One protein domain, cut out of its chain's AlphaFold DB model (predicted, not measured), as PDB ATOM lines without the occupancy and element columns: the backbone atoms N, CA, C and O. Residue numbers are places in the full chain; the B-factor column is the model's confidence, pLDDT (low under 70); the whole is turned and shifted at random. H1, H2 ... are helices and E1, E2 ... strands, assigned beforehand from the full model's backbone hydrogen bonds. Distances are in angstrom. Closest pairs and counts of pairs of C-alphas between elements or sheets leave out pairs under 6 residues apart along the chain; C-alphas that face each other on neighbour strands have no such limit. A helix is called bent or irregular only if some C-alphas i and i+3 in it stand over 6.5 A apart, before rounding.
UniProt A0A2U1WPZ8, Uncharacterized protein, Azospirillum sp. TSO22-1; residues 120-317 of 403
ATOM      1  N   ARG A 120      37.982  44.546 -35.202       56.41
ATOM      2  CA  ARG A 120      37.729  43.728 -36.399       56.41
ATOM      3  C   ARG A 120      36.608  42.734 -36.053       56.41
ATOM      4  O   ARG A 120      36.760  41.987 -35.085       56.41
ATOM      5  N   PRO A 121      35.467  42.760 -36.769       60.94
ATOM      6  CA  PRO A 121      34.433  41.753 -36.583       60.94
ATOM      7  C   PRO A 121      35.064  40.371 -36.739       60.94
ATOM      8  O   PRO A 121      35.987  40.222 -37.541       60.94
ATOM      9  N   ASP A 122      34.586  39.394 -35.964       87.00
ATOM     10  CA  ASP A 122      35.035  38.001 -36.030       87.00
ATOM     11  C   ASP A 122      35.047  37.548 -37.497       87.00
ATOM     12  O   ASP A 122      33.998  37.320 -38.109       87.00
ATOM     13  N   LEU A 123      36.248  37.502 -38.084       90.25
ATOM     14  CA  LEU A 123      36.419  37.256 -39.508       90.25
ATOM     15  C   LEU A 123      35.936  35.849 -39.844       90.25
ATOM     16  O   LEU A 123      35.284  35.664 -40.866       90.25
ATOM     17  N   ALA A 124      36.186  34.869 -38.974       90.94
ATOM     18  CA  ALA A 124      35.701  33.512 -39.169       90.94
ATOM     19  C   ALA A 124      34.166  33.485 -39.202       90.94
ATOM     20  O   ALA A 124      33.580  32.905 -40.118       90.94
ATOM     21  N   ALA A 125      33.493  34.162 -38.265       90.44
ATOM     22  CA  ALA A 125      32.035  34.300 -38.292       90.44
ATOM     23  C   ALA A 125      31.535  35.036 -39.547       90.44
ATOM     24  O   ALA A 125      30.571  34.591 -40.172       90.44
ATOM     25  N   ALA A 126      32.201  36.116 -39.962       90.81
ATOM     26  CA  ALA A 126      31.843  36.856 -41.169       90.81
ATOM     27  C   ALA A 126      31.966  35.982 -42.430       90.81
ATOM     28  O   ALA A 126      31.049  35.954 -43.253       90.81
ATOM     29  N   LEU A 127      33.061  35.224 -42.568       91.19
ATOM     30  CA  LEU A 127      33.301  34.319 -43.695       91.19
ATOM     31  C   LEU A 127      32.274  33.174 -43.732       91.19
ATOM     32  O   LEU A 127      31.714  32.897 -44.798       91.19
ATOM     33  N   ARG A 128      31.951  32.568 -42.578       89.88
ATOM     34  CA  ARG A 128      30.851  31.589 -42.450       89.88
ATOM     35  C   ARG A 128      29.509  32.192 -42.876       89.88
ATOM     36  O   ARG A 128      28.731  31.539 -43.562       89.88
ATOM     37  N   GLY A 129      29.270  33.455 -42.528       88.31
ATOM     38  CA  GLY A 129      28.063  34.209 -42.869       88.31
ATOM     39  C   GLY A 129      27.983  34.723 -44.311       88.31
ATOM     40  O   GLY A 129      27.052  35.459 -44.624       88.31
ATOM     41  N   GLY A 130      28.933  34.378 -45.188       86.12
ATOM     42  CA  GLY A 130      28.895  34.794 -46.595       86.12
ATOM     43  C   GLY A 130      29.761  36.012 -46.946       86.12
ATOM     44  O   GLY A 130      29.715  36.478 -48.080       86.12
ATOM     45  N   ALA A 131      30.590  36.523 -46.027       90.12
ATOM     46  CA  ALA A 131      31.523  37.603 -46.354       90.12
ATOM     47  C   ALA A 131      32.740  37.097 -47.143       90.12
ATOM     48  O   ALA A 131      33.256  36.030 -46.831       90.12
ATOM     49  N   SER A 132      33.230  37.811 -48.152       90.81
ATOM     50  CA  SER A 132      34.563  37.643 -48.745       90.81
ATOM     51  C   SER A 132      35.572  38.600 -48.100       90.81
ATOM     52  O   SER A 132      35.189  39.605 -47.496       90.81
ATOM     53  N   LEU A 133      36.863  38.277 -48.211       94.19
ATOM     54  CA  LEU A 133      37.965  39.133 -47.773       94.19
ATOM     55  C   LEU A 133      38.643  39.749 -48.999       94.19
ATOM     56  O   LEU A 133      38.904  39.057 -49.983       94.19
ATOM     57  N   ALA A 134      38.956  41.036 -48.925       91.75
ATOM     58  CA  ALA A 134      39.653  41.765 -49.973       91.75
ATOM     59  C   ALA A 134      40.688  42.739 -49.397       91.75
ATOM     60  O   ALA A 134      40.599  43.120 -48.229       91.75
ATOM     61  N   THR A 135      41.638  43.181 -50.220       91.38
ATOM     62  CA  THR A 135      42.559  44.278 -49.886       91.38
ATOM     63  C   THR A 135      42.229  45.543 -50.652       91.38
ATOM     64  O   THR A 135      41.696  45.507 -51.762       91.38
ATOM     65  N   VAL A 136      42.591  46.669 -50.048       88.38
ATOM     66  CA  VAL A 136      42.773  47.943 -50.735       88.38
ATOM     67  C   VAL A 136      44.186  48.397 -50.423       88.38
ATOM     68  O   VAL A 136      44.552  48.497 -49.252       88.38
ATOM     69  N   MET A 137      44.972  48.615 -51.467       88.06
ATOM     70  CA  MET A 137      46.390  48.917 -51.370       88.06
ATOM     71  C   MET A 137      46.730  50.103 -52.261       88.06
ATOM     72  O   MET A 137      46.229  50.229 -53.376       88.06
ATOM     73  N   SER A 138      47.600  50.968 -51.769       84.81
ATOM     74  CA  SER A 138      48.182  52.069 -52.515       84.81
ATOM     75  C   SER A 138      49.690  52.013 -52.305       84.81
ATOM     76  O   SER A 138      50.142  52.240 -51.178       84.81
ATOM     77  N   PRO A 139      50.469  51.642 -53.336       78.12
ATOM     78  CA  PRO A 139      51.922  51.616 -53.250       78.12
ATOM     79  C   PRO A 139      52.477  52.975 -52.831       78.12
ATOM     80  O   PRO A 139      51.917  54.019 -53.179       78.12
ATOM     81  N   ASP A 140      53.572  52.970 -52.078       69.56
ATOM     82  CA  ASP A 140      54.258  54.207 -51.728       69.56
ATOM     83  C   ASP A 140      54.909  54.815 -52.992       69.56
ATOM     84  O   ASP A 140      55.800  54.191 -53.581       69.56
ATOM     85  N   PRO A 141      54.508  56.029 -53.427       56.38
ATOM     86  CA  PRO A 141      55.090  56.688 -54.598       56.38
ATOM     87  C   PRO A 141      56.577  57.045 -54.426       56.38
ATOM     88  O   PRO A 141      57.230  57.406 -55.403       56.38
ATOM     89  N   PHE A 142      57.114  56.981 -53.204       56.28
ATOM     90  CA  PHE A 142      58.517  57.253 -52.895       56.28
ATOM     91  C   PHE A 142      59.422  56.020 -52.985       56.28
ATOM     92  O   PHE A 142      60.648  56.162 -52.938       56.28
ATOM     93  N   LEU A 143      58.860  54.818 -53.153       58.66
ATOM     94  CA  LEU A 143      59.652  53.681 -53.601       58.66
ATOM     95  C   LEU A 143      60.098  53.902 -55.054       58.66
ATOM     96  O   LEU A 143      59.363  54.512 -55.827       58.66
ATOM     97  N   PRO A 144      61.289  53.417 -55.461       48.44
ATOM     98  CA  PRO A 144      61.889  53.683 -56.770       48.44
ATOM     99  C   PRO A 144      61.202  52.891 -57.896       48.44
ATOM    100  O   PRO A 144      61.834  52.138 -58.634       48.44
ATOM    101  N   SER A 145      59.892  53.058 -58.020       51.91
ATOM    102  CA  SER A 145      59.066  52.565 -59.100       51.91
ATOM    103  C   SER A 145      58.502  53.804 -59.795       51.91
ATOM    104  O   SER A 145      57.770  54.605 -59.230       51.91
ATOM    105  N   ASN A 146      58.932  54.017 -61.026       44.31
ATOM    106  CA  ASN A 146      58.572  55.105 -61.934       44.31
ATOM    107  C   ASN A 146      57.112  55.019 -62.434       44.31
ATOM    108  O   ASN A 146      56.819  55.398 -63.568       44.31
ATOM    109  N   TRP A 147      56.208  54.505 -61.601       56.88
ATOM    110  CA  TRP A 147      54.798  54.322 -61.909       56.88
ATOM    111  C   TRP A 147      53.980  55.481 -61.324       56.88
ATOM    112  O   TRP A 147      54.293  55.964 -60.235       56.88
ATOM    113  N   PRO A 148      52.947  55.967 -62.034       67.69
ATOM    114  CA  PRO A 148      51.991  56.900 -61.443       67.69
ATOM    115  C   PRO A 148      51.327  56.245 -60.231       67.69
ATOM    116  O   PRO A 148      51.182  55.029 -60.214       67.69
ATOM    117  N   GLU A 149      50.888  57.029 -59.247       74.00
ATOM    118  CA  GLU A 149      50.107  56.495 -58.128       74.00
ATOM    119  C   GLU A 149      48.899  55.697 -58.640       74.00
ATOM    120  O   GLU A 149      48.144  56.164 -59.498       74.00
ATOM    121  N   TYR A 150      48.712  54.495 -58.100       78.06
ATOM    122  CA  TYR A 150      47.613  53.611 -58.460       78.06
ATOM    123  C   TYR A 150      47.052  52.899 -57.227       78.06
ATOM    124  O   TYR A 150      47.656  52.892 -56.152       78.06
ATOM    125  N   LEU A 151      45.850  52.343 -57.383       83.19
ATOM    126  CA  LEU A 151      45.211  51.504 -56.377       83.19
ATOM    127  C   LEU A 151      45.264  50.050 -56.834       83.19
ATOM    128  O   LEU A 151      44.854  49.724 -57.950       83.19
ATOM    129  N   GLU A 152      45.732  49.186 -55.947       84.00
ATOM    130  CA  GLU A 152      45.690  47.738 -56.088       84.00
ATOM    131  C   GLU A 152      44.595  47.168 -55.184       84.00
ATOM    132  O   GLU A 152      44.328  47.668 -54.088       84.00
ATOM    133  N   GLY A 153      43.959  46.088 -55.629       85.31
ATOM    134  CA  GLY A 153      42.992  45.368 -54.816       85.31
ATOM    135  C   GLY A 153      42.923  43.906 -55.213       85.31
ATOM    136  O   GLY A 153      42.798  43.581 -56.394       85.31
ATOM    137  N   TYR A 154      42.975  43.028 -54.215       87.50
ATOM    138  CA  TYR A 154      42.750  41.598 -54.386       87.50
ATOM    139  C   TYR A 154      41.456  41.193 -53.695       87.50
ATOM    140  O   TYR A 154      41.172  41.656 -52.596       87.50
ATOM    141  N   VAL A 155      40.693  40.297 -54.318       88.62
ATOM    142  CA  VAL A 155      39.684  39.491 -53.622       88.62
ATOM    143  C   VAL A 155      40.301  38.120 -53.386       88.62
ATOM    144  O   VAL A 155      40.912  37.543 -54.289       88.62
ATOM    145  N   PHE A 156      40.200  37.625 -52.158       91.62
ATOM    146  CA  PHE A 156      40.820  36.369 -51.768       91.62
ATOM    147  C   PHE A 156      39.821  35.226 -51.825       91.62
ATOM    148  O   PHE A 156      38.915  35.132 -50.998       91.62
ATOM    149  N   ASP A 157      40.040  34.315 -52.769       83.88
ATOM    150  CA  ASP A 157      39.219  33.106 -52.877       83.88
ATOM    151  C   ASP A 157      39.697  31.986 -51.945       83.88
ATOM    152  O   ASP A 157      38.961  31.030 -51.709       83.88
ATOM    153  N   HIS A 158      40.931  32.087 -51.436       90.94
ATOM    154  CA  HIS A 158      41.474  31.167 -50.446       90.94
ATOM    155  C   HIS A 158      41.879  31.937 -49.190       90.94
ATOM    156  O   HIS A 158      42.787  32.767 -49.229       90.94
ATOM    157  N   VAL A 159      41.190  31.660 -48.085       93.44
ATOM    158  CA  VAL A 159      41.472  32.246 -46.771       93.44
ATOM    159  C   VAL A 159      41.542  31.133 -45.737       93.44
ATOM    160  O   VAL A 159      40.652  30.292 -45.684       93.44
ATOM    161  N   VAL A 160      42.581  31.142 -44.912       91.88
ATOM    162  CA  VAL A 160      42.741  30.270 -43.747       91.88
ATOM    163  C   VAL A 160      42.708  31.161 -42.517       91.88
ATOM    164  O   VAL A 160      43.555  32.037 -42.391       91.88
ATOM    165  N   VAL A 161      41.736  30.989 -41.629       93.62
ATOM    166  CA  VAL A 161      41.568  31.836 -40.438       93.62
ATOM    167  C   VAL A 161      41.490  30.978 -39.181       93.62
ATOM    168  O   VAL A 161      40.822  29.947 -39.186       93.62
ATOM    169  N   SER A 162      42.174  31.405 -38.118       89.81
ATOM    170  CA  SER A 162      42.019  30.865 -36.762       89.81
ATOM    171  C   SER A 162      42.141  32.001 -35.749       89.81
ATOM    172  O   SER A 162      43.110  32.769 -35.783       89.81
ATOM    173  N   GLY A 163      41.134  32.143 -34.888       86.06
ATOM    174  CA  GLY A 163      41.027  33.272 -33.963       86.06
ATOM    175  C   GLY A 163      41.008  34.621 -34.694       86.06
ATOM    176  O   GLY A 163      40.226  34.835 -35.619       86.06
ATOM    177  N   GLU A 164      41.885  35.539 -34.285       87.00
ATOM    178  CA  GLU A 164      42.035  36.870 -34.898       87.00
ATOM    179  C   GLU A 164      43.014  36.887 -36.089       87.00
ATOM    180  O   GLU A 164      43.242  37.931 -36.706       87.00
ATOM    181  N   HIS A 165      43.605  35.735 -36.416       91.38
ATOM    182  CA  HIS A 165      44.706  35.628 -37.361       91.38
ATOM    183  C   HIS A 165      44.286  34.905 -38.633       91.38
ATOM    184  O   HIS A 165      43.521  33.942 -38.599       91.38
ATOM    185  N   PHE A 166      44.816  35.341 -39.774       94.44
ATOM    186  CA  PHE A 166      44.524  34.701 -41.052       94.44
ATOM    187  C   PHE A 166      45.723  34.679 -41.996       94.44
ATOM    188  O   PHE A 166      46.642  35.488 -41.866       94.44
ATOM    189  N   TRP A 167      45.642  33.782 -42.977       93.31
ATOM    190  CA  TRP A 167      46.350  33.821 -44.249       93.31
ATOM    191  C   TRP A 167      45.345  33.983 -45.385       93.31
ATOM    192  O   TRP A 167      44.330  33.295 -45.430       93.31
ATOM    193  N   ALA A 168      45.626  34.886 -46.315       93.75
ATOM    194  CA  ALA A 168      44.788  35.171 -47.467       93.75
ATOM    195  C   ALA A 168      45.618  35.073 -48.748       93.75
ATOM    196  O   ALA A 168      46.656  35.722 -48.886       93.75
ATOM    197  N   LEU A 169      45.181  34.226 -49.679       90.19
ATOM    198  CA  LEU A 169      45.936  33.862 -50.869       90.19
ATOM    199  C   LEU A 169      45.164  34.329 -52.117       90.19
ATOM    200  O   LEU A 169      44.079  33.801 -52.405       90.19
ATOM    201  N   PRO A 170      45.674  35.318 -52.874       86.38
ATOM    202  CA  PRO A 170      45.060  35.752 -54.121       86.38
ATOM    203  C   PRO A 170      45.238  34.678 -55.195       86.38
ATOM    204  O   PRO A 170      46.099  33.795 -55.088       86.38
ATOM    205  N   GLN A 171      44.414  34.743 -56.241       74.81
ATOM    206  CA  GLN A 171      44.673  33.971 -57.457       74.81
ATOM    207  C   GLN A 171      46.090  34.287 -57.962       74.81
ATOM    208  O   GLN A 171      46.480  35.459 -57.942       74.81
ATOM    209  N   PRO A 172      46.871  33.283 -58.404       64.81
ATOM    210  CA  PRO A 172      48.145  33.540 -59.056       64.81
ATOM    211  C   PRO A 172      47.926  34.496 -60.228       64.81
ATOM    212  O   PRO A 172      47.021  34.297 -61.042       64.81
ATOM    213  N   ILE A 173      48.752  35.532 -60.321       61.06
ATOM    214  CA  ILE A 173      48.727  36.425 -61.476       61.06
ATOM    215  C   ILE A 173      49.338  35.634 -62.630       61.06
ATOM    216  O   ILE A 173      50.549  35.473 -62.715       61.06
ATOM    217  N   ALA A 174      48.487  35.083 -63.495       47.81
ATOM    218  CA  ALA A 174      48.919  34.225 -64.599       47.81
ATOM    219  C   ALA A 174      49.754  34.970 -65.660       47.81
ATOM    220  O   ALA A 174      50.371  34.332 -66.513       47.81
ATOM    221  N   VAL A 175      49.757  36.306 -65.630       46.09
ATOM    222  CA  VAL A 175      50.439  37.149 -66.611       46.09
ATOM    223  C   VAL A 175      51.126  38.310 -65.897       46.09
ATOM    224  O   VAL A 175      50.495  39.316 -65.582       46.09
ATOM    225  N   ASP A 176      52.427  38.172 -65.665       52.09
ATOM    226  CA  ASP A 176      53.308  39.328 -65.532       52.09
ATOM    227  C   ASP A 176      53.627  39.815 -66.962       52.09
ATOM    228  O   ASP A 176      53.862  38.981 -67.847       52.09
ATOM    229  N   PRO A 177      53.628  41.130 -67.246       47.06
ATOM    230  CA  PRO A 177      54.127  41.669 -68.512       47.06
ATOM    231  C   PRO A 177      55.515  41.138 -68.927       47.06
ATOM    232  O   PRO A 177      55.830  41.129 -70.117       47.06
ATOM    233  N   ALA A 178      56.330  40.666 -67.976       48.41
ATOM    234  CA  ALA A 178      57.636  40.047 -68.201       48.41
ATOM    235  C   ALA A 178      57.599  38.535 -68.539       48.41
ATOM    236  O   ALA A 178      58.649  37.944 -68.799       48.41
ATOM    237  N   GLY A 179      56.422  37.895 -68.558       46.34
ATOM    238  CA  GLY A 179      56.230  36.472 -68.873       46.34
ATOM    239  C   GLY A 179      55.509  35.687 -67.766       46.34
ATOM    240  O   GLY A 179      55.119  36.253 -66.750       46.34
ATOM    241  N   PRO A 180      55.297  34.369 -67.931       53.50
ATOM    242  CA  PRO A 180      54.691  33.550 -66.884       53.50
ATOM    243  C   PRO A 180      55.611  33.516 -65.659       53.50
ATOM    244  O   PRO A 180      56.656  32.860 -65.666       53.50
ATOM    245  N   THR A 181      55.229  34.220 -64.596       58.31
ATOM    246  CA  THR A 181      55.909  34.140 -63.308       58.31
ATOM    247  C   THR A 181      55.265  33.037 -62.490       58.31
ATOM    248  O   THR A 181      54.056  32.972 -62.286       58.31
ATOM    249  N   ALA A 182      56.090  32.111 -62.021       69.38
ATOM    250  CA  ALA A 182      55.643  31.060 -61.129       69.38
ATOM    251  C   ALA A 182      55.704  31.554 -59.686       69.38
ATOM    252  O   ALA A 182      56.406  30.989 -58.850       69.38
ATOM    253  N   THR A 183      55.052  32.678 -59.424       72.38
ATOM    254  CA  THR A 183      55.142  33.396 -58.161       72.38
ATOM    255  C   THR A 183      53.738  33.675 -57.658       72.38
ATOM    256  O   THR A 183      52.852  34.053 -58.418       72.38
ATOM    257  N   ALA A 184      53.523  33.461 -56.370       79.62
ATOM    258  CA  ALA A 184      52.291  33.806 -55.688       79.62
ATOM    259  C   ALA A 184      52.601  34.561 -54.403       79.62
ATOM    260  O   ALA A 184      53.739  34.601 -53.930       79.62
ATOM    261  N   PHE A 185      51.557  35.167 -53.859       85.44
ATOM    262  CA  PHE A 185      51.612  35.936 -52.631       85.44
ATOM    263  C   PHE A 185      50.710  35.285 -51.588       85.44
ATOM    264  O   PHE A 185      49.746  34.606 -51.935       85.44
ATOM    265  N   ALA A 186      51.004  35.486 -50.313       89.12
ATOM    266  CA  ALA A 186      50.048  35.264 -49.242       89.12
ATOM    267  C   ALA A 186      50.154  36.409 -48.239       89.12
ATOM    268  O   ALA A 186      51.245  36.858 -47.891       89.12
ATOM    269  N   TYR A 187      49.006  36.890 -47.792       92.00
ATOM    270  CA  TYR A 187      48.881  38.025 -46.890       92.00
ATOM    271  C   TYR A 187      48.426  37.532 -45.527       92.00
ATOM    272  O   TYR A 187      47.626  36.601 -45.463       92.00
ATOM    273  N   CYS A 188      48.919  38.139 -44.452       92.12
ATOM    274  CA  CYS A 188      48.515  37.768 -43.101       92.12
ATOM    275  C   CYS A 188      47.631  38.840 -42.453       92.12
ATOM    276  O   CYS A 188      47.390  39.893 -43.037       92.12
ATOM    277  N   SER A 189      47.157  38.594 -41.231       91.50
ATOM    278  CA  SER A 189      46.325  39.553 -40.490       91.50
ATOM    279  C   SER A 189      47.003  40.886 -40.149       91.50
ATOM    280  O   SER A 189      46.300  41.820 -39.755       91.50
ATOM    281  N   ASP A 190      48.326  40.991 -40.313       88.25
ATOM    282  CA  ASP A 190      49.096  42.225 -40.141       88.25
ATOM    283  C   ASP A 190      49.503  42.788 -41.508       88.25
ATOM    284  O   ASP A 190      50.211  42.148 -42.283       88.25
ATOM    285  N   GLU A 191      49.060  44.011 -41.788       86.00
ATOM    286  CA  GLU A 191      49.285  44.717 -43.056       86.00
ATOM    287  C   GLU A 191      50.774  45.015 -43.298       86.00
ATOM    288  O   GLU A 191      51.193  45.260 -44.423       86.00
ATOM    289  N   ARG A 192      51.623  44.926 -42.268       81.44
ATOM    290  CA  ARG A 192      53.068  45.152 -42.385       81.44
ATOM    291  C   ARG A 192      53.831  43.938 -42.904       81.44
ATOM    292  O   ARG A 192      55.053  44.026 -43.040       81.44
ATOM    293  N   LEU A 193      53.163  42.814 -43.157       82.94
ATOM    294  CA  LEU A 193      53.818  41.591 -43.600       82.94
ATOM    295  C   LEU A 193      52.983  40.820 -44.619       82.94
ATOM    296  O   LEU A 193      51.850  40.408 -44.368       82.94
ATOM    297  N   PHE A 194      53.618  40.509 -45.738       87.44
ATOM    298  CA  PHE A 194      53.138  39.504 -46.672       87.44
ATOM    299  C   PHE A 194      54.304  38.640 -47.144       87.44
ATOM    300  O   PHE A 194      55.476  38.982 -46.971       87.44
ATOM    301  N   VAL A 195      53.992  37.474 -47.696       81.88
ATOM    302  CA  VAL A 195      54.989  36.542 -48.219       81.88
ATOM    303  C   VAL A 195      54.824  36.387 -49.711       81.88
ATOM    304  O   VAL A 195      53.710  36.347 -50.230       81.88
ATOM    305  N   ARG A 196      55.949  36.248 -50.396       81.88
ATOM    306  CA  ARG A 196      56.014  35.836 -51.791       81.88
ATOM    307  C   ARG A 196      56.625  34.448 -51.848       81.88
ATOM    308  O   ARG A 196      57.614  34.178 -51.170       81.88
ATOM    309  N   TYR A 197      56.053  33.568 -52.655       75.44
ATOM    310  CA  TYR A 197      56.535  32.202 -52.786       75.44
ATOM    311  C   TYR A 197      56.430  31.689 -54.220       75.44
ATOM    312  O   TYR A 197      55.629  32.166 -55.022       75.44
ATOM    313  N   THR A 198      57.262  30.707 -54.551       74.19
ATOM    314  CA  THR A 198      57.299  30.111 -55.892       74.19
ATOM    315  C   THR A 198      56.241  29.008 -56.030       74.19
ATOM    316  O   THR A 198      56.182  28.105 -55.198       74.19
ATOM    317  N   THR A 199      55.425  29.059 -57.090       68.62
ATOM    318  CA  THR A 199      54.354  28.092 -57.415       68.62
ATOM    319  C   THR A 199      54.723  27.088 -58.508       68.62
ATOM    320  O   THR A 199      53.924  26.201 -58.795       68.62
ATOM    321  N   ALA A 200      55.906  27.203 -59.130       60.38
ATOM    322  CA  ALA A 200      56.308  26.382 -60.279       60.38
ATOM    323  C   ALA A 200      56.291  24.881 -59.952       60.38
ATOM    324  O   ALA A 200      57.127  24.425 -59.165       60.38
ATOM    325  N   PRO A 201      55.473  24.066 -60.641       52.84
ATOM    326  CA  PRO A 201      55.712  22.639 -60.709       52.84
ATOM    327  C   PRO A 201      56.746  22.393 -61.825       52.84
ATOM    328  O   PRO A 201      56.374  22.150 -62.970       52.84
ATOM    329  N   GLY A 202      58.058  22.508 -61.553       39.50
ATOM    330  CA  GLY A 202      59.049  22.253 -62.615       39.50
ATOM    331  C   GLY A 202      60.547  22.346 -62.285       39.50
ATOM    332  O   GLY A 202      61.022  23.324 -61.724       39.50
ATOM    333  N   LEU A 203      61.282  21.314 -62.733       38.28
ATOM    334  CA  LEU A 203      62.741  21.048 -62.772       38.28
ATOM    335  C   LEU A 203      63.520  20.831 -61.472       38.28
ATOM    336  O   LEU A 203      64.591  20.227 -61.517       38.28
ATOM    337  N   ARG A 204      62.986  21.205 -60.313       42.38
ATOM    338  CA  ARG A 204      63.516  20.740 -59.026       42.38
ATOM    339  C   ARG A 204      62.385  20.191 -58.170       42.38
ATOM    340  O   ARG A 204      62.004  20.802 -57.179       42.38
ATOM    341  N   ALA A 205      61.843  19.039 -58.556       37.72
ATOM    342  CA  ALA A 205      61.079  18.209 -57.628       37.72
ATOM    343  C   ALA A 205      62.018  17.855 -56.455       37.72
ATOM    344  O   ALA A 205      62.840  16.951 -56.573       37.72
ATOM    345  N   GLY A 206      62.002  18.674 -55.399       39.94
ATOM    346  CA  GLY A 206      62.953  18.622 -54.283       39.94
ATOM    347  C   GLY A 206      63.685  19.930 -53.944       39.94
ATOM    348  O   GLY A 206      64.418  19.944 -52.960       39.94
ATOM    349  N   ALA A 207      63.517  21.034 -54.688       44.09
ATOM    350  CA  ALA A 207      63.970  22.338 -54.193       44.09
ATOM    351  C   ALA A 207      62.925  22.952 -53.270       44.09
ATOM    352  O   ALA A 207      61.748  23.018 -53.615       44.09
ATOM    353  N   MET A 208      63.388  23.433 -52.119       49.34
ATOM    354  CA  MET A 208      62.575  24.229 -51.211       49.34
ATOM    355  C   MET A 208      61.995  25.422 -51.973       49.34
ATOM    356  O   MET A 208      62.735  26.149 -52.642       49.34
ATOM    357  N   ALA A 209      60.677  25.607 -51.885       57.25
ATOM    358  CA  ALA A 209      60.042  26.830 -52.346       57.25
ATOM    359  C   ALA A 209      60.734  28.009 -51.648       57.25
ATOM    360  O   ALA A 209      60.840  28.035 -50.422       57.25
ATOM    361  N   THR A 210      61.252  28.959 -52.424       64.50
ATOM    362  CA  THR A 210      61.781  30.200 -51.859       64.50
ATOM    363  C   THR A 210      60.610  30.974 -51.277       64.50
ATOM    364  O   THR A 210      59.669  31.287 -52.007       64.50
ATOM    365  N   LEU A 211      60.656  31.222 -49.971       67.81
ATOM    366  CA  LEU A 211      59.698  32.053 -49.258       67.81
ATOM    367  C   LEU A 211      60.402  33.353 -48.892       67.81
ATOM    368  O   LEU A 211      61.335  33.360 -48.088       67.81
ATOM    369  N   ASP A 212      59.953  34.432 -49.511       72.06
ATOM    370  CA  ASP A 212      60.481  35.768 -49.295       72.06
ATOM    371  C   ASP A 212      59.481  36.550 -48.443       72.06
ATOM    372  O   ASP A 212      58.298  36.644 -48.778       72.06
ATOM    373  N   TRP A 213      59.960  37.113 -47.339       77.50
ATOM    374  CA  TRP A 213      59.174  37.998 -46.485       77.50
ATOM    375  C   TRP A 213      59.258  39.418 -47.021       77.50
ATOM    376  O   TRP A 213      60.358  39.942 -47.203       77.50
ATOM    377  N   TYR A 214      58.106  40.036 -47.239       71.69
ATOM    378  CA  TYR A 214      58.010  41.403 -47.714       71.69
ATOM    379  C   TYR A 214      57.432  42.307 -46.630       71.69
ATOM    380  O   TYR A 214      56.374  41.990 -46.072       71.69
ATOM    381  N   PRO A 215      58.105  43.427 -46.330       71.06
ATOM    382  CA  PRO A 215      57.521  44.446 -45.487       71.06
ATOM    383  C   PRO A 215      56.367  45.138 -46.228       71.06
ATOM    384  O   PRO A 215      56.416  45.375 -47.435       71.06
ATOM    385  N   GLY A 216      55.305  45.447 -45.489       66.75
ATOM    386  CA  GLY A 216      54.150  46.195 -45.989       66.75
ATOM    387  C   GLY A 216      54.413  47.691 -46.164       66.75
ATOM    388  O   GLY A 216      53.566  48.385 -46.713       66.75
ATOM    389  N   ASP A 217      55.590  48.179 -45.756       68.62
ATOM    390  CA  ASP A 217      56.052  49.558 -45.976       68.62
ATOM    391  C   ASP A 217      56.195  49.913 -47.466       68.62
ATOM    392  O   ASP A 217      56.335  51.082 -47.815       68.62
ATOM    393  N   ALA A 218      56.085  48.922 -48.356       67.69
ATOM    394  CA  ALA A 218      55.938  49.153 -49.782       67.69
ATOM    395  C   ALA A 218      54.616  49.832 -50.177       67.69
ATOM    396  O   ALA A 218      54.479  50.310 -51.305       67.69
ATOM    397  N   TYR A 219      53.659  49.896 -49.254       76.62
ATOM    398  CA  TYR A 219      52.360  50.514 -49.439       76.62
ATOM    399  C   TYR A 219      52.176  51.664 -48.445       76.62
ATOM    400  O   TYR A 219      52.314  51.484 -47.238       76.62
ATOM    401  N   LYS A 220      51.802  52.847 -48.946       78.12
ATOM    402  CA  LYS A 220      51.432  53.992 -48.096       78.12
ATOM    403  C   LYS A 220      50.062  53.819 -47.430       78.12
ATOM    404  O   LYS A 220      49.794  54.433 -46.402       78.12
ATOM    405  N   ASP A 221      49.187  53.018 -48.035       83.56
ATOM    406  CA  ASP A 221      47.905  52.584 -47.475       83.56
ATOM    407  C   ASP A 221      47.730  51.111 -47.839       83.56
ATOM    408  O   ASP A 221      47.762  50.755 -49.016       83.56
ATOM    409  N   PHE A 222      47.566  50.252 -46.843       87.38
ATOM    410  CA  PHE A 222      47.222  48.855 -47.044       87.38
ATOM    411  C   PHE A 222      46.233  48.462 -45.960       87.38
ATOM    412  O   PHE A 222      46.555  48.501 -44.780       87.38
ATOM    413  N   ARG A 223      45.021  48.077 -46.370       90.06
ATOM    414  CA  ARG A 223      43.993  47.573 -45.463       90.06
ATOM    415  C   ARG A 223      43.243  46.368 -45.997       90.06
ATOM    416  O   ARG A 223      43.041  46.219 -47.205       90.06
ATOM    417  N   PHE A 224      42.733  45.567 -45.070       92.50
ATOM    418  CA  PHE A 224      41.764  44.512 -45.356       92.50
ATOM    419  C   PHE A 224      40.323  45.002 -45.226       92.50
ATOM    420  O   PHE A 224      39.988  45.802 -44.354       92.50
ATOM    421  N   THR A 225      39.445  44.485 -46.082       91.31
ATOM    422  CA  THR A 225      38.012  44.795 -46.088       91.31
ATOM    423  C   THR A 225      37.191  43.522 -46.256       91.31
ATOM    424  O   THR A 225      37.561  42.629 -47.019       91.31
ATOM    425  N   THR A 226      36.068  43.430 -45.545       91.50
ATOM    426  CA  THR A 226      35.098  42.337 -45.690       91.50
ATOM    427  C   THR A 226      33.919  42.784 -46.545       91.50
ATOM    428  O   THR A 226      33.392  43.879 -46.343       91.50
ATOM    429  N   ARG A 227      33.464  41.940 -47.474       88.19
ATOM    430  CA  ARG A 227      32.319  42.229 -48.354       88.19
ATOM    431  C   ARG A 227      31.263  41.144 -48.199       88.19
ATOM    432  O   ARG A 227      31.585  39.982 -48.358       88.19
ATOM    433  N   HIS A 228      30.009  41.485 -47.918       86.31
ATOM    434  CA  HIS A 228      28.922  40.502 -47.768       86.31
ATOM    435  C   HIS A 228      28.283  40.170 -49.119       86.31
ATOM    436  O   HIS A 228      27.181  40.612 -49.429       86.31
ATOM    437  N   ASP A 229      29.027  39.453 -49.953       88.31
ATOM    438  CA  ASP A 229      28.713  39.216 -51.364       88.31
ATOM    439  C   ASP A 229      28.309  37.769 -51.685       88.31
ATOM    440  O   ASP A 229      27.971  37.478 -52.831       88.31
ATOM    441  N   HIS A 230      28.282  36.873 -50.693       89.00
ATOM    442  CA  HIS A 230      27.798  35.503 -50.853       89.00
ATOM    443  C   HIS A 230      26.587  35.223 -49.966       89.00
ATOM    444  O   HIS A 230      26.408  35.797 -48.894       89.00
ATOM    445  N   THR A 231      25.769  34.273 -50.411       91.62
ATOM    446  CA  THR A 231      24.660  33.710 -49.638       91.62
ATOM    447  C   THR A 231      24.845  32.200 -49.519       91.62
ATOM    448  O   THR A 231      25.471  31.572 -50.375       91.62
ATOM    449  N   MET A 232      24.351  31.608 -48.431       92.19
ATOM    450  CA  MET A 232      24.480  30.170 -48.200       92.19
ATOM    451  C   MET A 232      23.555  29.399 -49.146       92.19
ATOM    452  O   MET A 232      22.335  29.499 -49.043       92.19
ATOM    453  N   ALA A 233      24.146  28.623 -50.056       93.00
ATOM    454  CA  ALA A 233      23.408  27.782 -51.000       93.00
ATOM    455  C   ALA A 233      23.225  26.335 -50.507       93.00
ATOM    456  O   ALA A 233      22.295  25.656 -50.931       93.00
ATOM    457  N   TYR A 234      24.106  25.854 -49.627       94.38
ATOM    458  CA  TYR A 234      24.082  24.498 -49.081       94.38
ATOM    459  C   TYR A 234      24.695  24.477 -47.682       94.38
ATOM    460  O   TYR A 234      25.652  25.207 -47.421       94.38
ATOM    461  N   ASP A 235      24.169  23.611 -46.820       91.94
ATOM    462  CA  ASP A 235      24.607  23.422 -45.442       91.94
ATOM    463  C   ASP A 235      24.728  21.919 -45.160       91.94
ATOM    464  O   ASP A 235      23.741  21.184 -45.206       91.94
ATOM    465  N   SER A 236      25.941  21.440 -44.872       89.50
ATOM    466  CA  SER A 236      26.185  20.015 -44.621       89.50
ATOM    467  C   SER A 236      25.522  19.504 -43.339       89.50
ATOM    468  O   SER A 236      25.324  18.295 -43.219       89.50
ATOM    469  N   ALA A 237      25.137  20.389 -42.412       88.81
ATOM    470  CA  ALA A 237      24.343  20.026 -41.239       88.81
ATOM    471  C   ALA A 237      22.867  19.757 -41.587       88.81
ATOM    472  O   ALA A 237      22.138  19.170 -40.786       88.81
ATOM    473  N   ARG A 238      22.420  20.170 -42.780       90.38
ATOM    474  CA  ARG A 238      21.060  19.975 -43.301       90.38
ATOM    475  C   ARG A 238      21.126  19.393 -44.721       90.38
ATOM    476  O   ARG A 238      20.687  20.042 -45.667       90.38
ATOM    477  N   PRO A 239      21.663  18.168 -44.884       88.50
ATOM    478  CA  PRO A 239      21.996  17.610 -46.197       88.50
ATOM    479  C   PRO A 239      20.786  17.410 -47.122       88.50
ATOM    480  O   PRO A 239      20.958  17.349 -48.336       88.50
ATOM    481  N   ASP A 240      19.571  17.342 -46.570       90.81
ATOM    482  CA  ASP A 240      18.333  17.216 -47.346       90.81
ATOM    483  C   ASP A 240      17.895  18.547 -47.999       90.81
ATOM    484  O   ASP A 240      17.139  18.547 -48.974       90.81
ATOM    485  N   ASP A 241      18.387  19.692 -47.509       91.38
ATOM    486  CA  ASP A 241      18.082  21.026 -48.040       91.38
ATOM    487  C   ASP A 241      19.013  21.375 -49.214       91.38
ATOM    488  O   ASP A 241      20.026  22.065 -49.086       91.38
ATOM    489  N   THR A 242      18.676  20.847 -50.392       94.69
ATOM    490  CA  THR A 242      19.477  21.009 -51.620       94.69
ATOM    491  C   THR A 242      18.899  22.021 -52.608       94.69
ATOM    492  O   THR A 242      19.504  22.279 -53.650       94.69
ATOM    493  N   ALA A 243      17.753  22.637 -52.295       94.12
ATOM    494  CA  ALA A 243      17.053  23.540 -53.210       94.12
ATOM    495  C   ALA A 243      17.892  24.780 -53.561       94.12
ATOM    496  O   ALA A 243      17.966  25.170 -54.730       94.12
ATOM    497  N   GLY A 244      18.570  25.364 -52.565       93.56
ATOM    498  CA  GLY A 244      19.484  26.492 -52.767       93.56
ATOM    499  C   GLY A 244      20.658  26.133 -53.680       93.56
ATOM    500  O   GLY A 244      20.978  26.878 -54.608       93.56
ATOM    501  N   LEU A 245      21.248  24.953 -53.478       94.12
ATOM    502  CA  LEU A 245      22.357  24.457 -54.287       94.12
ATOM    503  C   LEU A 245      21.922  24.186 -55.725       94.12
ATOM    504  O   LEU A 245      22.623  24.572 -56.658       94.12
ATOM    505  N   GLU A 246      20.763  23.551 -55.923       96.06
ATOM    506  CA  GLU A 246      20.227  23.306 -57.261       96.06
ATOM    507  C   GLU A 246      20.000  24.622 -58.016       96.06
ATOM    508  O   GLU A 246      20.376  24.727 -59.187       96.06
ATOM    509  N   ALA A 247      19.428  25.633 -57.356       95.00
ATOM    510  CA  ALA A 247      19.224  26.952 -57.947       95.00
ATOM    511  C   ALA A 247      20.557  27.609 -58.345       95.00
ATOM    512  O   ALA A 247      20.692  28.068 -59.480       95.00
ATOM    513  N   ALA A 248      21.553  27.579 -57.454       94.06
ATOM    514  CA  ALA A 248      22.872  28.154 -57.702       94.06
ATOM    515  C   ALA A 248      23.620  27.449 -58.854       94.06
ATOM    516  O   ALA A 248      24.239  28.112 -59.687       94.06
ATOM    517  N   ILE A 249      23.525  26.113 -58.950       94.06
ATOM    518  CA  ILE A 249      24.103  25.339 -60.065       94.06
ATOM    519  C   ILE A 249      23.419  25.724 -61.383       94.06
ATOM    520  O   ILE A 249      24.092  25.959 -62.384       94.06
ATOM    521  N   ARG A 250      22.082  25.817 -61.402       94.75
ATOM    522  CA  ARG A 250      21.315  26.149 -62.616       94.75
ATOM    523  C   ARG A 250      21.577  27.560 -63.127       94.75
ATOM    524  O   ARG A 250      21.533  27.767 -64.336       94.75
ATOM    525  N   SER A 251      21.836  28.514 -62.235       93.31
ATOM    526  CA  SER A 251      22.170  29.887 -62.618       93.31
ATOM    527  C   SER A 251      23.639  30.071 -62.999       93.31
ATOM    528  O   SER A 251      24.012  31.170 -63.399       93.31
ATOM    529  N   GLY A 252      24.484  29.044 -62.837       89.50
ATOM    530  CA  GLY A 252      25.930  29.168 -63.019       89.50
ATOM    531  C   GLY A 252      26.564  30.155 -62.036       89.50
ATOM    532  O   GLY A 252      27.500  30.862 -62.403       89.50
ATOM    533  N   ALA A 253      26.027  30.262 -60.815       88.19
ATOM    534  CA  ALA A 253      26.561  31.187 -59.821       88.19
ATOM    535  C   ALA A 253      27.993  30.780 -59.420       88.19
ATOM    536  O   ALA A 253      28.243  29.586 -59.231       88.19
ATOM    537  N   PRO A 254      28.927  31.736 -59.249       88.25
ATOM    538  CA  PRO A 254      30.220  31.437 -58.651       88.25
ATOM    539  C   PRO A 254      30.008  30.936 -57.220       88.25
ATOM    540  O   PRO A 254      29.171  31.457 -56.479       88.25
ATOM    541  N   MET A 255      30.752  29.900 -56.840       89.88
ATOM    542  CA  MET A 255      30.617  29.258 -55.538       89.88
ATOM    543  C   MET A 255      31.950  29.242 -54.806       89.88
ATOM    544  O   MET A 255      33.029  29.230 -55.398       89.88
ATOM    545  N   ARG A 256      31.847  29.171 -53.486       91.69
ATOM    546  CA  ARG A 256      32.968  28.954 -52.582       91.69
ATOM    547  C   ARG A 256      32.579  27.918 -51.545       91.69
ATOM    548  O   ARG A 256      31.401  27.749 -51.234       91.69
ATOM    549  N   LEU A 257      33.582  27.252 -51.009       92.31
ATOM    550  CA  LEU A 257      33.434  26.270 -49.956       92.31
ATOM    551  C   LEU A 257      33.978  26.875 -48.668       92.31
ATOM    552  O   LEU A 257      35.097  27.378 -48.657       92.31
ATOM    553  N   VAL A 258      33.186  26.820 -47.600       93.19
ATOM    554  CA  VAL A 258      33.644  27.141 -46.248       93.19
ATOM    555  C   VAL A 258      33.745  25.824 -45.488       93.19
ATOM    556  O   VAL A 258      32.739  25.146 -45.290       93.19
ATOM    557  N   LEU A 259      34.963  25.442 -45.118       90.06
ATOM    558  CA  LEU A 259      35.258  24.275 -44.298       90.06
ATOM    559  C   LEU A 259      35.571  24.744 -42.885       90.06
ATOM    560  O   LEU A 259      36.540  25.469 -42.679       90.06
ATOM    561  N   ASP A 260      34.764  24.311 -41.929       88.44
ATOM    562  CA  ASP A 260      35.047  24.461 -40.507       88.44
ATOM    563  C   ASP A 260      35.589  23.129 -39.988       88.44
ATOM    564  O   ASP A 260      34.922  22.100 -40.126       88.44
ATOM    565  N   THR A 261      36.809  23.121 -39.448       82.56
ATOM    566  CA  THR A 261      37.418  21.880 -38.947       82.56
ATOM    567  C   THR A 261      37.016  21.561 -37.508       82.56
ATOM    568  O   THR A 261      37.387  20.503 -37.008       82.56
ATOM    569  N   GLY A 262      36.251  22.436 -36.841       73.81
ATOM    570  CA  GLY A 262      35.783  22.257 -35.464       73.81
ATOM    571  C   GLY A 262      36.724  22.803 -34.384       73.81
ATOM    572  O   GLY A 262      36.267  23.058 -33.273       73.81
ATOM    573  N   ASP A 263      37.989  23.077 -34.718       74.69
ATOM    574  CA  ASP A 263      39.014  23.580 -33.783       74.69
ATOM    575  C   ASP A 263      39.208  25.107 -33.870       74.69
ATOM    576  O   ASP A 263      40.252  25.640 -33.510       74.69
ATOM    577  N   GLY A 264      38.217  25.832 -34.399       75.69
ATOM    578  CA  GLY A 264      38.314  27.278 -34.650       75.69
ATOM    579  C   GLY A 264      39.001  27.649 -35.969       75.69
ATOM    580  O   GLY A 264      38.930  28.807 -36.379       75.69
ATOM    581  N   LEU A 265      39.572  26.665 -36.668       83.38
ATOM    582  CA  LEU A 265      40.155  26.816 -37.995       83.38
ATOM    583  C   LEU A 265      39.071  26.761 -39.081       83.38
ATOM    584  O   LEU A 265      38.322  25.787 -39.206       83.38
ATOM    585  N   VAL A 266      39.025  27.808 -39.902       90.19
ATOM    586  CA  VAL A 266      38.130  27.903 -41.057       90.19
ATOM    587  C   VAL A 266      38.943  28.085 -42.330       90.19
ATOM    588  O   VAL A 266      39.772  28.990 -42.428       90.19
ATOM    589  N   HIS A 267      38.653  27.258 -43.332       89.62
ATOM    590  CA  HIS A 267      39.156  27.417 -44.691       89.62
ATOM    591  C   HIS A 267      38.035  27.896 -45.606       89.62
ATOM    592  O   HIS A 267      36.987  27.264 -45.716       89.62
ATOM    593  N   VAL A 268      38.276  28.987 -46.316       92.00
ATOM    594  CA  VAL A 268      37.491  29.393 -47.479       92.00
ATOM    595  C   VAL A 268      38.271  28.975 -48.709       92.00
ATOM    596  O   VAL A 268      39.458  29.269 -48.791       92.00
ATOM    597  N   LEU A 269      37.624  28.281 -49.638       88.19
ATOM    598  CA  LEU A 269      38.244  27.777 -50.859       88.19
ATOM    599  C   LEU A 269      37.381  28.097 -52.088       88.19
ATOM    600  O   LEU A 269      36.146  28.058 -51.993       88.19
ATOM    601  N   PRO A 270      37.988  28.326 -53.267       87.00
ATOM    602  CA  PRO A 270      37.232  28.465 -54.506       87.00
ATOM    603  C   PRO A 270      36.575  27.133 -54.883       87.00
ATOM    604  O   PRO A 270      37.180  26.068 -54.734       87.00
ATOM    605  N   VAL A 271      35.356  27.167 -55.417       87.25
ATOM    606  CA  VAL A 271      34.718  25.977 -55.998       87.25
ATOM    607  C   VAL A 271      34.837  26.030 -57.511       87.25
ATOM    608  O   VAL A 271      34.313  26.935 -58.151       87.25
ATOM    609  N   HIS A 272      35.491  25.019 -58.080       85.44
ATOM    610  CA  HIS A 272      35.594  24.843 -59.530       85.44
ATOM    611  C   HIS A 272      34.376  24.139 -60.101       85.44
ATOM    612  O   HIS A 272      33.913  24.460 -61.192       85.44
ATOM    613  N   LEU A 273      33.868  23.142 -59.375       85.94
ATOM    614  CA  LEU A 273      32.744  22.344 -59.840       85.94
ATOM    615  C   LEU A 273      31.931  21.809 -58.667       85.94
ATOM    616  O   LEU A 273      32.478  21.192 -57.757       85.94
ATOM    617  N   ALA A 274      30.618  21.996 -58.721       90.88
ATOM    618  CA  ALA A 274      29.674  21.416 -57.778       90.88
ATOM    619  C   ALA A 274      28.766  20.412 -58.498       90.88
ATOM    620  O   ALA A 274      28.234  20.684 -59.573       90.88
ATOM    621  N   PHE A 275      28.579  19.248 -57.887       91.50
ATOM    622  CA  PHE A 275      27.680  18.197 -58.337       91.50
ATOM    623  C   PHE A 275      26.579  17.998 -57.302       91.50
ATOM    624  O   PHE A 275      26.870  17.797 -56.123       91.50
ATOM    625  N   LEU A 276      25.336  17.952 -57.775       94.12
ATOM    626  CA  LEU A 276      24.183  17.468 -57.025       94.12
ATOM    627  C   LEU A 276      23.635  16.224 -57.733       94.12
ATOM    628  O   LEU A 276      23.077  16.306 -58.829       94.12
ATOM    629  N   TYR A 277      23.823  15.055 -57.125       92.44
ATOM    630  CA  TYR A 277      23.355  13.777 -57.659       92.44
ATOM    631  C   TYR A 277      21.882  13.567 -57.297       92.44
ATOM    632  O   TYR A 277      21.589  12.989 -56.250       92.44
ATOM    633  N   LYS A 278      20.966  14.011 -58.170       88.06
ATOM    634  CA  LYS A 278      19.509  14.061 -57.927       88.06
ATOM    635  C   LYS A 278      18.909  12.788 -57.330       88.06
ATOM    636  O   LYS A 278      18.174  12.879 -56.358       88.06
ATOM    637  N   ASP A 279      19.279  11.624 -57.854       89.56
ATOM    638  CA  ASP A 279      18.712  10.343 -57.408       89.56
ATOM    639  C   ASP A 279      19.116   9.968 -55.974       89.56
ATOM    640  O   ASP A 279      18.434   9.194 -55.313       89.56
ATOM    641  N   SER A 280      20.241  10.504 -55.492       88.94
ATOM    642  CA  SER A 280      20.822  10.168 -54.184       88.94
ATOM    643  C   SER A 280      20.854  11.333 -53.196       88.94
ATOM    644  O   SER A 280      21.284  11.143 -52.065       88.94
ATOM    645  N   GLY A 281      20.531  12.553 -53.636       84.19
ATOM    646  CA  GLY A 281      20.746  13.790 -52.873       84.19
ATOM    647  C   GLY A 281      22.218  14.134 -52.597       84.19
ATOM    648  O   GLY A 281      22.510  15.187 -52.042       84.19
ATOM    649  N   ARG A 282      23.177  13.282 -52.991       90.12
ATOM    650  CA  ARG A 282      24.593  13.468 -52.663       90.12
ATOM    651  C   ARG A 282      25.148  14.735 -53.310       90.12
ATOM    652  O   ARG A 282      24.986  14.951 -54.512       90.12
ATOM    653  N   VAL A 283      25.909  15.494 -52.531       90.12
ATOM    654  CA  VAL A 283      26.676  16.649 -53.001       90.12
ATOM    655  C   VAL A 283      28.152  16.277 -53.116       90.12
ATOM    656  O   VAL A 283      28.713  15.624 -52.238       90.12
ATOM    657  N   ARG A 284      28.797  16.680 -54.212       92.25
ATOM    658  CA  ARG A 284      30.255  16.605 -54.372       92.25
ATOM    659  C   ARG A 284      30.765  17.943 -54.870       92.25
ATOM    660  O   ARG A 284      30.238  18.481 -55.832       92.25
ATOM    661  N   VAL A 285      31.830  18.434 -54.257       87.88
ATOM    662  CA  VAL A 285      32.488  19.680 -54.646       87.88
ATOM    663  C   VAL A 285      33.916  19.357 -55.072       87.88
ATOM    664  O   VAL A 285      34.601  18.575 -54.415       87.88
ATOM    665  N   LEU A 286      34.349  19.925 -56.191       87.31
ATOM    666  CA  LEU A 286      35.748  20.009 -56.577       87.31
ATOM    667  C   LEU A 286      36.219  21.429 -56.307       87.31
ATOM    668  O   LEU A 286      35.637  22.406 -56.782       87.31
ATOM    669  N   THR A 287      37.288  21.512 -55.538       82.75
ATOM    670  CA  THR A 287      37.956  22.744 -55.149       82.75
ATOM    671  C   THR A 287      39.432  22.624 -55.501       82.75
ATOM    672  O   THR A 287      39.950  21.517 -55.670       82.75
ATOM    673  N   GLU A 288      40.107  23.755 -55.645       71.88
ATOM    674  CA  GLU A 288      41.552  23.797 -55.811       71.88
ATOM    675  C   GLU A 288      42.192  24.146 -54.479       71.88
ATOM    676  O   GLU A 288      42.102  25.275 -53.996       71.88
ATOM    677  N   MET A 289      42.893  23.167 -53.912       65.44
ATOM    678  CA  MET A 289      43.921  23.470 -52.931       65.44
ATOM    679  C   MET A 289      45.131  23.973 -53.700       65.44
ATOM    680  O   MET A 289      45.866  23.197 -54.313       65.44
ATOM    681  N   ARG A 290      45.294  25.297 -53.717       66.19
ATOM    682  CA  ARG A 290      46.460  25.917 -54.342       66.19
ATOM    683  C   ARG A 290      47.726  25.420 -53.663       66.19
ATOM    684  O   ARG A 290      47.738  25.189 -52.453       66.19
ATOM    685  N   PHE A 291      48.806  25.325 -54.436       66.88
ATOM    686  CA  PHE A 291      50.127  25.183 -53.847       66.88
ATOM    687  C   PHE A 291      50.376  26.418 -52.979       66.88
ATOM    688  O   PHE A 291      50.454  27.542 -53.478       66.88
ATOM    689  N   ALA A 292      50.414  26.201 -51.674       72.00
ATOM    690  CA  ALA A 292      50.689  27.199 -50.665       72.00
ATOM    691  C   ALA A 292      51.778  26.630 -49.752       72.00
ATOM    692  O   ALA A 292      51.786  25.417 -49.511       72.00
ATOM    693  N   PRO A 293      52.700  27.462 -49.244       70.56
ATOM    694  CA  PRO A 293      53.622  27.031 -48.207       70.56
ATOM    695  C   PRO A 293      52.841  26.465 -47.020       70.56
ATOM    696  O   PRO A 293      51.790  27.000 -46.670       70.56
ATOM    697  N   GLU A 294      53.366  25.426 -46.371       72.12
ATOM    698  CA  GLU A 294      52.729  24.801 -45.201       72.12
ATOM    699  C   GLU A 294      52.390  25.831 -44.113       72.12
ATOM    700  O   GLU A 294      51.297  25.809 -43.562       72.12
ATOM    701  N   LEU A 295      53.261  26.829 -43.916       77.38
ATOM    702  CA  LEU A 295      53.024  28.006 -43.070       77.38
ATOM    703  C   LEU A 295      51.643  28.656 -43.292       77.38
ATOM    704  O   LEU A 295      51.021  29.106 -42.336       77.38
ATOM    705  N   CYS A 296      51.188  28.743 -44.544       77.94
ATOM    706  CA  CYS A 296      49.923  29.377 -44.919       77.94
ATOM    707  C   CYS A 296      48.700  28.475 -44.686       77.94
ATOM    708  O   CYS A 296      47.573  28.956 -44.757       77.94
ATOM    709  N   LEU A 297      48.919  27.177 -44.459       75.06
ATOM    710  CA  LEU A 297      47.882  26.168 -44.227       75.06
ATOM    711  C   LEU A 297      47.792  25.758 -42.751       75.06
ATOM    712  O   LEU A 297      46.760  25.251 -42.317       75.06
ATOM    713  N   THR A 298      48.854  25.991 -41.983       74.12
ATOM    714  CA  THR A 298      48.889  25.829 -40.529       74.12
ATOM    715  C   THR A 298      47.999  26.879 -39.846       74.12
ATOM    716  O   THR A 298      47.999  28.034 -40.285       74.12
ATOM    717  N   PRO A 299      47.283  26.533 -38.752       79.31
ATOM    718  CA  PRO A 299      46.496  27.485 -37.971       79.31
ATOM    719  C   PRO A 299      47.289  28.766 -37.649       79.31
ATOM    720  O   PRO A 299      48.276  28.695 -36.907       79.31
ATOM    721  N   PRO A 300      46.889  29.936 -38.183       80.44
ATOM    722  CA  PRO A 300      47.699  31.154 -38.121       80.44
ATOM    723  C   PRO A 300      48.063  31.587 -36.695       80.44
ATOM    724  O   PRO A 300      49.167  32.070 -36.451       80.44
ATOM    725  N   GLU A 301      47.169  31.355 -35.736       81.06
ATOM    726  CA  GLU A 301      47.387  31.654 -34.317       81.06
ATOM    727  C   GLU A 301      48.593  30.925 -33.705       81.06
ATOM    728  O   GLU A 301      49.292  31.487 -32.862       81.06
ATOM    729  N   THR A 302      48.897  29.707 -34.165       74.31
ATOM    730  CA  THR A 302      50.038  28.923 -33.662       74.31
ATOM    731  C   THR A 302      51.374  29.501 -34.121       74.31
ATOM    732  O   THR A 302      52.384  29.391 -33.428       74.31
ATOM    733  N   LEU A 303      51.371  30.169 -35.276       77.00
ATOM    734  CA  LEU A 303      52.538  30.799 -35.886       77.00
ATOM    735  C   LEU A 303      52.670  32.269 -35.493       77.00
ATOM    736  O   LEU A 303      53.727  32.868 -35.694       77.00
ATOM    737  N   TRP A 304      51.623  32.865 -34.922       82.88
ATOM    738  CA  TRP A 304      51.579  34.296 -34.667       82.88
ATOM    739  C   TRP A 304      52.739  34.822 -33.811       82.88
ATOM    740  O   TRP A 304      53.337  35.822 -34.205       82.88
ATOM    741  N   PRO A 305      53.174  34.149 -32.724       75.50
ATOM    742  CA  PRO A 305      54.334  34.609 -31.956       75.50
ATOM    743  C   PRO A 305      55.627  34.707 -32.783       75.50
ATOM    744  O   PRO A 305      56.453  35.588 -32.543       75.50
ATOM    745  N   TYR A 306      55.807  33.824 -33.771       71.62
ATOM    746  CA  TYR A 306      56.923  33.891 -34.718       71.62
ATOM    747  C   TYR A 306      56.769  35.097 -35.655       71.62
ATOM    748  O   TYR A 306      57.707  35.879 -35.829       71.62
ATOM    749  N   LEU A 307      55.570  35.278 -36.218       77.31
ATOM    750  CA  LEU A 307      55.272  36.374 -37.140       77.31
ATOM    751  C   LEU A 307      55.417  37.741 -36.461       77.31
ATOM    752  O   LEU A 307      56.010  38.636 -37.054       77.31
ATOM    753  N   GLU A 308      54.997  37.889 -35.201       77.94
ATOM    754  CA  GLU A 308      55.214  39.107 -34.403       77.94
ATOM    755  C   GLU A 308      56.703  39.480 -34.329       77.94
ATOM    756  O   GLU A 308      57.062  40.651 -34.479       77.94
ATOM    757  N   GLY A 309      57.589  38.495 -34.146       69.00
ATOM    758  CA  GLY A 309      59.038  38.710 -34.137       69.00
ATOM    759  C   GLY A 309      59.587  39.148 -35.499       69.00
ATOM    760  O   GLY A 309      60.447  40.031 -35.571       69.00
ATOM    761  N   VAL A 310      59.069  38.566 -36.584       70.25
ATOM    762  CA  VAL A 310      59.410  38.953 -37.961       70.25
ATOM    763  C   VAL A 310      58.955  40.390 -38.241       70.25
ATOM    764  O   VAL A 310      59.780  41.225 -38.616       70.25
ATOM    765  N   ILE A 311      57.693  40.714 -37.956       74.88
ATOM    766  CA  ILE A 311      57.097  42.051 -38.114       74.88
ATOM    767  C   ILE A 311      57.861  43.093 -37.290       74.88
ATOM    768  O   ILE A 311      58.243  44.154 -37.792       74.88
ATOM    769  N   GLY A 312      58.157  42.779 -36.027       67.81
ATOM    770  CA  GLY A 312      58.932  43.649 -35.144       67.81
ATOM    771  C   GLY A 312      60.350  43.911 -35.653       67.81
ATOM    772  O   GLY A 312      60.925  44.957 -35.357       67.81
ATOM    773  N   SER A 313      60.916  43.000 -36.452       65.25
ATOM    774  CA  SER A 313      62.225  43.208 -37.072       65.25
ATOM    775  C   SER A 313      62.196  44.117 -38.299       65.25
ATOM    776  O   SER A 313      63.192  44.792 -38.548       65.25
ATOM    777  N   PHE A 314      61.060  44.195 -38.999       61.78
ATOM    778  CA  PHE A 314      60.825  45.194 -40.046       61.78
ATOM    779  C   PHE A 314      60.551  46.588 -39.469       61.78
ATOM    780  O   PHE A 314      60.889  47.585 -40.092       61.78
ATOM    781  N   SER A 315      60.020  46.653 -38.246       54.88
ATOM    782  CA  SER A 315      59.632  47.896 -37.560       54.88
ATOM    783  C   SER A 315      60.791  48.600 -36.828       54.88
ATOM    784  O   SER A 315      60.546  49.442 -35.966       54.88
ATOM    785  N   ARG A 316      62.058  48.227 -37.072       52.19
ATOM    786  CA  ARG A 316      63.208  48.926 -36.470       52.19
ATOM    787  C   ARG A 316      63.529  50.173 -37.305       52.19
ATOM    788  O   ARG A 316      63.575  50.049 -38.531       52.19
ATOM    789  N   PRO A 317      63.825  51.328 -36.673       51.00
ATOM    790  CA  PRO A 317      64.150  52.547 -37.397       51.00
ATOM    791  C   PRO A 317      65.322  52.269 -38.330       51.00
ATOM    792  O   PRO A 317      66.382  51.784 -37.909       51.00
TER     793      PRO A 317
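What this domain is: This is residues 120 to 317 of the 403 residues of an uncharacterized protein of Azospirillum sp. TSO22-1 (UniProt A0A2U1WPZ8). A twisted wall of eight strands has a two-stranded ribbon, E1 and E7, partly over one face beside the small helix H1, and the helix H4 across the opposite face. At one end of the wall E9 bends, and its far part pairs with E10 as an arm with H2 near it. The printed part has 198 residues, with four named helices and ten named strands in the order H1 E1 E2 E3 E4 E5 E6 E7 H2 E8 E9 E10 H3 H4; neighbour strands are antiparallel and the class is mixed. It is compact, with a radius of gyration of the C-alphas of 18.7 A, and spans 63 by 38 by 38 A.

How they stand to each other: In the branched sheet E2, residues 158 to 162, E3, 165 to 169, E4, 183 to 188, E5, 193 to 198, and E6, 211 to 215, form a meander, each strand the antiparallel neighbour of the one before. Within hydrogen-bond range are N 160 and O 167, 2.8 A, N 168 and O 187, 2.8 A, N 186 and O 195, 2.8 A, and N 196 and O 212, 2.9 A. E8, 255 to 260, E9, 265 to 277, and E10, 282 to 287, form another meander, with N 257 and O 269 at 2.9 A and N 275 and O 284 at 2.8 A. E9 bends by 87 degrees at residue 272; E2, with N 161 and O 266 at 2.9 A, and E10 lie on one side of it, E8 on the other side. H1, 123 to 128, is over E9 at a height of 8.2 A; its Ala 124 has its C-alpha 6.4 A from that of Val 266, the closest pair. H2, 243 to 250, is on the same face, only just over none of the strands, with 2 C-alphas falling on E9; the closest C-alphas, Glu 246 and Leu 276, are 7.1 A apart. H4, 300 to 314, is on the opposite face, over E3 and across it at 83 degrees on the local plane; the closest C-alphas, His 165 and Pro 300, are 5.4 A apart. H4 is irregular, with C-alphas 302 and 305 at 7.3 A. H3, 294 to 297, only grazes the sheet with residues 295 to 297. E1, 131 to 139, and E7, 219 to 228, are antiparallel, with N 134 and O 225 at 2.8 A; the closest C-alphas of E1 and E2, Leu 133 and Val 159, are 7.8 A apart. In H1 and H2 every O i to N i+4 pair is within hydrogen-bond range, in H4 8 of 11; H3 is too short for one.

Where its parts are: H1 begins at C-alpha 123 (36.419, 37.256, -39.508). E9 is 29.0 A long, E1 25.7 A, E7 25.5 A and H4 19.3 A, ending at C-alpha 314 (60.825, 45.194, -40.046).

The domain as a whole: The C-alphas farthest apart, Asp 279 and Pro 317, are 65.2 A apart. The printed part has no cut. The links E1 to E2, E3 to E4, E5 to E6 and E7 to H2 are long. Mean pLDDT of the printed part is 78.9; 48 residues are under 70, among them 140 to 148, 172 to 182 and 199 to 211.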